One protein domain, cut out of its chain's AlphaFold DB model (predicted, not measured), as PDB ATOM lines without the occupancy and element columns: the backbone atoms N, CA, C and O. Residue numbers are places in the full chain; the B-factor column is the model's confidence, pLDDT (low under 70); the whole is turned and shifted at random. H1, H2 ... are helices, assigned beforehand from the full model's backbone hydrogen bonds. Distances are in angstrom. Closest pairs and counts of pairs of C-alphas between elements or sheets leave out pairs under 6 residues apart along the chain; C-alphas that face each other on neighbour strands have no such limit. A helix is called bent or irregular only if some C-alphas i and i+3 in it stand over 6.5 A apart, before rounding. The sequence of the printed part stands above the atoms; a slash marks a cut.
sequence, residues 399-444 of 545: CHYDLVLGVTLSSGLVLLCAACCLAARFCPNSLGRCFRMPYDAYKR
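This is residues 399 to 444 of the 545 residues of the protein "Hypothetical protein" of Symbiodinium pilosum (UniProt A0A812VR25). Two helices make a large L: the long H1 is one arm, and the shorter H2 turns off near its last residues, past a tight loop at the corner. The arms meet only near that corner, and residues 399 to 419 of H1 and 436 to 444 of H2 stand free. The printed part has 46 residues with two named helices, H1 then H2, and no named strand; the class is all helix. It is extended, with a radius of gyration of the C-alphas of 15.0 A, and flat, spanning 45 by 26 by 10 A.

H1, residues 399 to 426, and H2, residues 432 to 444, are close but not clearly touching; their closest C-alphas, of Ala 424 and Gly 432, are 6.3 A apart. Their lines are about perpendicular, at 74 degrees. O i to N i+4 pairs are within hydrogen-bond range in 23 of 24 cases in H1 and 7 of 9 in H2.

H1 begins at C-alpha 399 (-107.781, 2.143, -66.990) and measures 41.1 A from first to last C-alpha. It is irregular: C-alphas 399 and 402 are 7.3 A apart. H2 measures 18.2 A and ends at C-alpha 444 (-71.213, 24.303, -53.921); it is neither bent nor irregular, but only just: C-alphas 434 and 437 are 6.3 A apart.

The two C-alphas farthest apart, of Cys 399 and Asn 429, are 46.4 A apart. The printed part has no cut, and the link from H1 to H2 is tight. Mean pLDDT of the printed part is 71.8, with residues 399 to 403, 424 and 428 to 438 under 70.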
ATOM      1  N   CYS A 399    -107.984   0.702 -66.785       55.00
ATOM      2  CA  CYS A 399    -107.781   2.143 -66.990       55.00
ATOM      3  C   CYS A 399    -106.907   2.828 -65.921       55.00
ATOM      4  O   CYS A 399    -106.295   3.867 -66.177       55.00
ATOM      5  N   HIS A 400    -106.890   2.302 -64.694       60.22
ATOM      6  CA  HIS A 400    -106.104   2.863 -63.595       60.22
ATOM      7  C   HIS A 400    -104.842   2.078 -63.301       60.22
ATOM      8  O   HIS A 400    -104.130   2.471 -62.381       60.22
ATOM      9  N   TYR A 401    -104.527   1.012 -64.040       65.50
ATOM     10  CA  TYR A 401    -103.325   0.239 -63.765       65.50
ATOM     11  C   TYR A 401    -102.096   1.143 -63.816       65.50
ATOM     12  O   TYR A 401    -101.324   1.157 -62.867       65.50
ATOM     13  N   ASP A 402    -101.986   2.005 -64.825       57.62
ATOM     14  CA  ASP A 402    -100.864   2.939 -64.954       57.62
ATOM     15  C   ASP A 402    -100.879   4.059 -63.908       57.62
ATOM     16  O   ASP A 402     -99.821   4.473 -63.431       57.62
ATOM     17  N   LEU A 403    -102.059   4.530 -63.488       66.12
ATOM     18  CA  LEU A 403    -102.164   5.527 -62.421       66.12
ATOM     19  C   LEU A 403    -101.817   4.910 -61.061       66.12
ATOM     20  O   LEU A 403    -101.064   5.498 -60.294       66.12
ATOM     21  N   VAL A 404    -102.335   3.721 -60.759       72.00
ATOM     22  CA  VAL A 404    -102.071   2.973 -59.527       72.00
ATOM     23  C   VAL A 404    -100.622   2.521 -59.503       72.00
ATOM     24  O   VAL A 404     -99.979   2.684 -58.473       72.00
ATOM     25  N   LEU A 405    -100.068   2.026 -60.609       72.69
ATOM     26  CA  LEU A 405     -98.651   1.696 -60.753       72.69
ATOM     27  C   LEU A 405     -97.802   2.961 -60.600       72.69
ATOM     28  O   LEU A 405     -96.840   2.968 -59.843       72.69
ATOM     29  N   GLY A 406     -98.198   4.068 -61.225       72.94
ATOM     30  CA  GLY A 406     -97.549   5.367 -61.081       72.94
ATOM     31  C   GLY A 406     -97.542   5.857 -59.634       72.94
ATOM     32  O   GLY A 406     -96.488   6.235 -59.117       72.94
ATOM     33  N   VAL A 407     -98.681   5.797 -58.941       76.75
ATOM     34  CA  VAL A 407     -98.849   6.189 -57.533       76.75
ATOM     35  C   VAL A 407     -98.128   5.223 -56.596       76.75
ATOM     36  O   VAL A 407     -97.475   5.674 -55.661       76.75
ATOM     37  N   THR A 408     -98.182   3.912 -56.825       77.69
ATOM     38  CA  THR A 408     -97.490   2.916 -55.988       77.69
ATOM     39  C   THR A 408     -95.983   2.952 -56.193       77.69
ATOM     40  O   THR A 408     -95.252   2.885 -55.208       77.69
ATOM     41  N   LEU A 409     -95.492   3.154 -57.419       75.69
ATOM     42  CA  LEU A 409     -94.069   3.354 -57.695       75.69
ATOM     43  C   LEU A 409     -93.565   4.662 -57.085       75.69
ATOM     44  O   LEU A 409     -92.516   4.663 -56.442       75.69
ATOM     45  N   SER A 410     -94.305   5.765 -57.225       73.81
ATOM     46  CA  SER A 410     -93.907   7.052 -56.637       73.81
ATOM     47  C   SER A 410     -94.011   7.053 -55.108       73.81
ATOM     48  O   SER A 410     -93.081   7.503 -54.439       73.81
ATOM     49  N   SER A 411     -95.053   6.454 -54.531       79.56
ATOM     50  CA  SER A 411     -95.177   6.251 -53.077       79.56
ATOM     51  C   SER A 411     -94.106   5.296 -52.546       79.56
ATOM     52  O   SER A 411     -93.515   5.550 -51.499       79.56
ATOM     53  N   GLY A 412     -93.794   4.234 -53.290       85.12
ATOM     54  CA  GLY A 412     -92.703   3.307 -52.995       85.12
ATOM     55  C   GLY A 412     -91.342   3.999 -53.015       85.12
ATOM     56  O   GLY A 412     -90.545   3.791 -52.106       85.12
ATOM     57  N   LEU A 413     -91.098   4.893 -53.977       80.50
ATOM     58  CA  LEU A 413     -89.908   5.750 -54.031       80.50
ATOM     59  C   LEU A 413     -89.824   6.694 -52.829       80.50
ATOM     60  O   LEU A 413     -88.757   6.824 -52.234       80.50
ATOM     61  N   VAL A 414     -90.938   7.311 -52.428       83.38
ATOM     62  CA  VAL A 414     -90.995   8.170 -51.233       83.38
ATOM     63  C   VAL A 414     -90.696   7.364 -49.967       83.38
ATOM     64  O   VAL A 414     -89.892   7.804 -49.145       83.38
ATOM     65  N   LEU A 415     -91.278   6.172 -49.822       86.00
ATOM     66  CA  LEU A 415     -91.021   5.275 -48.693       86.00
ATOM     67  C   LEU A 415     -89.580   4.760 -48.685       86.00
ATOM     68  O   LEU A 415     -88.957   4.729 -47.626       86.00
ATOM     69  N   LEU A 416     -89.017   4.424 -49.847       83.69
ATOM     70  CA  LEU A 416     -87.616   4.035 -49.992       83.69
ATOM     71  C   LEU A 416     -86.693   5.195 -49.599       83.69
ATOM     72  O   LEU A 416     -85.765   5.002 -48.820       83.69
ATOM     73  N   CYS A 417     -86.975   6.417 -50.056       79.88
ATOM     74  CA  CYS A 417     -86.240   7.614 -49.650       79.88
ATOM     75  C   CYS A 417     -86.352   7.870 -48.143       79.88
ATOM     76  O   CYS A 417     -85.344   8.159 -47.499       79.88
ATOM     77  N   ALA A 418     -87.543   7.731 -47.557       82.94
ATOM     78  CA  ALA A 418     -87.751   7.874 -46.120       82.94
ATOM     79  C   ALA A 418     -86.987   6.802 -45.326       82.94
ATOM     80  O   ALA A 418     -86.321   7.129 -44.342       82.94
ATOM     81  N   ALA A 419     -87.006   5.549 -45.786       83.06
ATOM     82  CA  ALA A 419     -86.246   4.446 -45.209       83.06
ATOM     83  C   ALA A 419     -84.733   4.672 -45.337       83.06
ATOM     84  O   ALA A 419     -84.010   4.465 -44.366       83.06
ATOM     85  N   CYS A 420     -84.242   5.173 -46.474       76.38
ATOM     86  CA  CYS A 420     -82.843   5.565 -46.648       76.38
ATOM     87  C   CYS A 420     -82.449   6.714 -45.709       76.38
ATOM     88  O   CYS A 420     -81.376   6.669 -45.112       76.38
ATOM     89  N   CYS A 421     -83.312   7.718 -45.528       78.81
ATOM     90  CA  CYS A 421     -83.095   8.814 -44.581       78.81
ATOM     91  C   CYS A 421     -83.066   8.323 -43.124       78.81
ATOM     92  O   CYS A 421     -82.213   8.752 -42.345       78.81
ATOM     93  N   LEU A 422     -83.960   7.400 -42.754       81.75
ATOM     94  CA  LEU A 422     -83.972   6.756 -41.438       81.75
ATOM     95  C   LEU A 422     -82.726   5.885 -41.236       81.75
ATOM     96  O   LEU A 422     -82.033   6.041 -40.234       81.75
ATOM     97  N   ALA A 423     -82.372   5.037 -42.202       75.75
ATOM     98  CA  ALA A 423     -81.170   4.209 -42.161       75.75
ATOM     99  C   ALA A 423     -79.891   5.057 -42.071       75.75
ATOM    100  O   ALA A 423     -78.996   4.741 -41.293       75.75
ATOM    101  N   ALA A 424     -79.821   6.186 -42.781       69.94
ATOM    102  CA  ALA A 424     -78.718   7.139 -42.661       69.94
ATOM    103  C   ALA A 424     -78.627   7.763 -41.256       69.94
ATOM    104  O   ALA A 424     -77.531   8.096 -40.801       69.94
ATOM    105  N   ARG A 425     -79.757   7.890 -40.548       78.94
ATOM    106  CA  ARG A 425     -79.813   8.378 -39.164       78.94
ATOM    107  C   ARG A 425     -79.361   7.320 -38.150       78.94
ATOM    108  O   ARG A 425     -78.717   7.682 -37.170       78.94
ATOM    109  N   PHE A 426     -79.659   6.042 -38.392       78.06
ATOM    110  CA  PHE A 426     -79.299   4.926 -37.503       78.06
ATOM    111  C   PHE A 426     -77.938   4.275 -37.819       78.06
ATOM    112  O   PHE A 426     -77.359   3.630 -36.948       78.06
ATOM    113  N   CYS A 427     -77.374   4.489 -39.013       71.50
ATOM    114  CA  CYS A 427     -76.047   4.000 -39.418       71.50
ATOM    115  C   CYS A 427     -75.091   5.150 -39.813       71.50
ATOM    116  O   CYS A 427     -74.626   5.214 -40.958       71.50
ATOM    117  N   PRO A 428     -74.746   6.062 -38.882       59.94
ATOM    118  CA  PRO A 428     -73.980   7.275 -39.189       59.94
ATOM    119  C   PRO A 428     -72.548   7.012 -39.689       59.94
ATOM    120  O   PRO A 428     -71.974   7.857 -40.376       59.94
ATOM    121  N   ASN A 429     -71.972   5.840 -39.397       66.88
ATOM    122  CA  ASN A 429     -70.539   5.605 -39.591       66.88
ATOM    123  C   ASN A 429     -70.157   4.914 -40.914       66.88
ATOM    124  O   ASN A 429     -68.993   5.005 -41.302       66.88
ATOM    125  N   SER A 430     -71.094   4.290 -41.643       57.06
ATOM    126  CA  SER A 430     -70.802   3.596 -42.917       57.06
ATOM    127  C   SER A 430     -71.454   4.241 -44.149       57.06
ATOM    128  O   SER A 430     -70.804   4.356 -45.184       57.06
ATOM    129  N   LEU A 431     -72.690   4.744 -44.048       52.41
ATOM    130  CA  LEU A 431     -73.426   5.338 -45.184       52.41
ATOM    131  C   LEU A 431     -73.292   6.867 -45.282       52.41
ATOM    132  O   LEU A 431     -73.387   7.434 -46.372       52.41
ATOM    133  N   GLY A 432     -72.991   7.544 -44.168       55.19
ATOM    134  CA  GLY A 432     -72.873   9.004 -44.111       55.19
ATOM    135  C   GLY A 432     -71.770   9.593 -45.000       55.19
ATOM    136  O   GLY A 432     -71.904  10.726 -45.461       55.19
ATOM    137  N   ARG A 433     -70.704   8.839 -45.312       57.81
ATOM    138  CA  ARG A 433     -69.645   9.312 -46.229       57.81
ATOM    139  C   ARG A 433     -70.057   9.259 -47.701       57.81
ATOM    140  O   ARG A 433     -69.639  10.134 -48.455       57.81
ATOM    141  N   CYS A 434     -70.893   8.301 -48.102       55.84
ATOM    142  CA  CYS A 434     -71.286   8.130 -49.504       55.84
ATOM    143  C   CYS A 434     -72.288   9.190 -49.984       55.84
ATOM    144  O   CYS A 434     -72.194   9.628 -51.125       55.84
ATOM    145  N   PHE A 435     -73.200   9.660 -49.125       57.50
ATOM    146  CA  PHE A 435     -74.219  10.648 -49.520       57.50
ATOM    147  C   PHE A 435     -73.849  12.105 -49.216       57.50
ATOM    148  O   PHE A 435     -74.293  13.017 -49.919       57.50
ATOM    149  N   ARG A 436     -72.996  12.353 -48.214       63.06
ATOM    150  CA  ARG A 436     -72.620  13.718 -47.814       63.06
ATOM    151  C   ARG A 436     -71.689  14.395 -48.823       63.06
ATOM    152  O   ARG A 436     -71.877  15.567 -49.130       63.06
ATOM    153  N   MET A 437     -70.756  13.648 -49.421       69.75
ATOM    154  CA  MET A 437     -69.837  14.192 -50.433       69.75
ATOM    155  C   MET A 437     -70.547  14.708 -51.706       69.75
ATOM    156  O   MET A 437     -70.274  15.845 -52.102       69.75
ATOM    157  N   PRO A 438     -71.479  13.959 -52.335       68.81
ATOM    158  CA  PRO A 438     -72.243  14.455 -53.482       68.81
ATOM    159  C   PRO A 438     -73.142  15.653 -53.149       68.81
ATOM    160  O   PRO A 438     -73.225  16.592 -53.940       68.81
ATOM    161  N   TYR A 439     -73.783  15.657 -51.975       73.44
ATOM    162  CA  TYR A 439     -74.657  16.756 -51.549       73.44
ATOM    163  C   TYR A 439     -73.877  18.060 -51.316       73.44
ATOM    164  O   TYR A 439     -74.271  19.119 -51.810       73.44
ATOM    165  N   ASP A 440     -72.715  17.989 -50.663       76.88
ATOM    166  CA  ASP A 440     -71.842  19.152 -50.461       76.88
ATOM    167  C   ASP A 440     -71.246  19.660 -51.787       76.88
ATOM    168  O   ASP A 440     -71.003  20.859 -51.959       76.88
ATOM    169  N   ALA A 441     -71.018  18.772 -52.759       74.75
ATOM    170  CA  ALA A 441     -70.629  19.156 -54.116       74.75
ATOM    171  C   ALA A 441     -71.782  19.839 -54.876       74.75
ATOM    172  O   ALA A 441     -71.563  20.858 -55.536       74.75
ATOM    173  N   TYR A 442     -73.014  19.332 -54.752       77.25
ATOM    174  CA  TYR A 442     -74.212  19.959 -55.318       77.25
ATOM    175  C   TYR A 442     -74.440  21.362 -54.743       77.25
ATOM    176  O   TYR A 442     -74.603  22.317 -55.503       77.25
ATOM    177  N   LYS A 443     -74.366  21.515 -53.414       78.19
ATOM    178  CA  LYS A 443     -74.564  22.798 -52.726       78.19
ATOM    179  C   LYS A 443     -73.531  23.846 -53.160       78.19
ATOM    180  O   LYS A 443     -73.896  24.987 -53.431       78.19
ATOM    181  N   ARG A 444     -72.268  23.441 -53.351       78.62
ATOM    182  CA  ARG A 444     -71.213  24.303 -53.921       78.62
ATOM    183  C   ARG A 444     -71.522  24.754 -55.354       78.62
ATOM    184  O   ARG A 444     -71.363  25.931 -55.661       78.62
TER     185      ARG A 444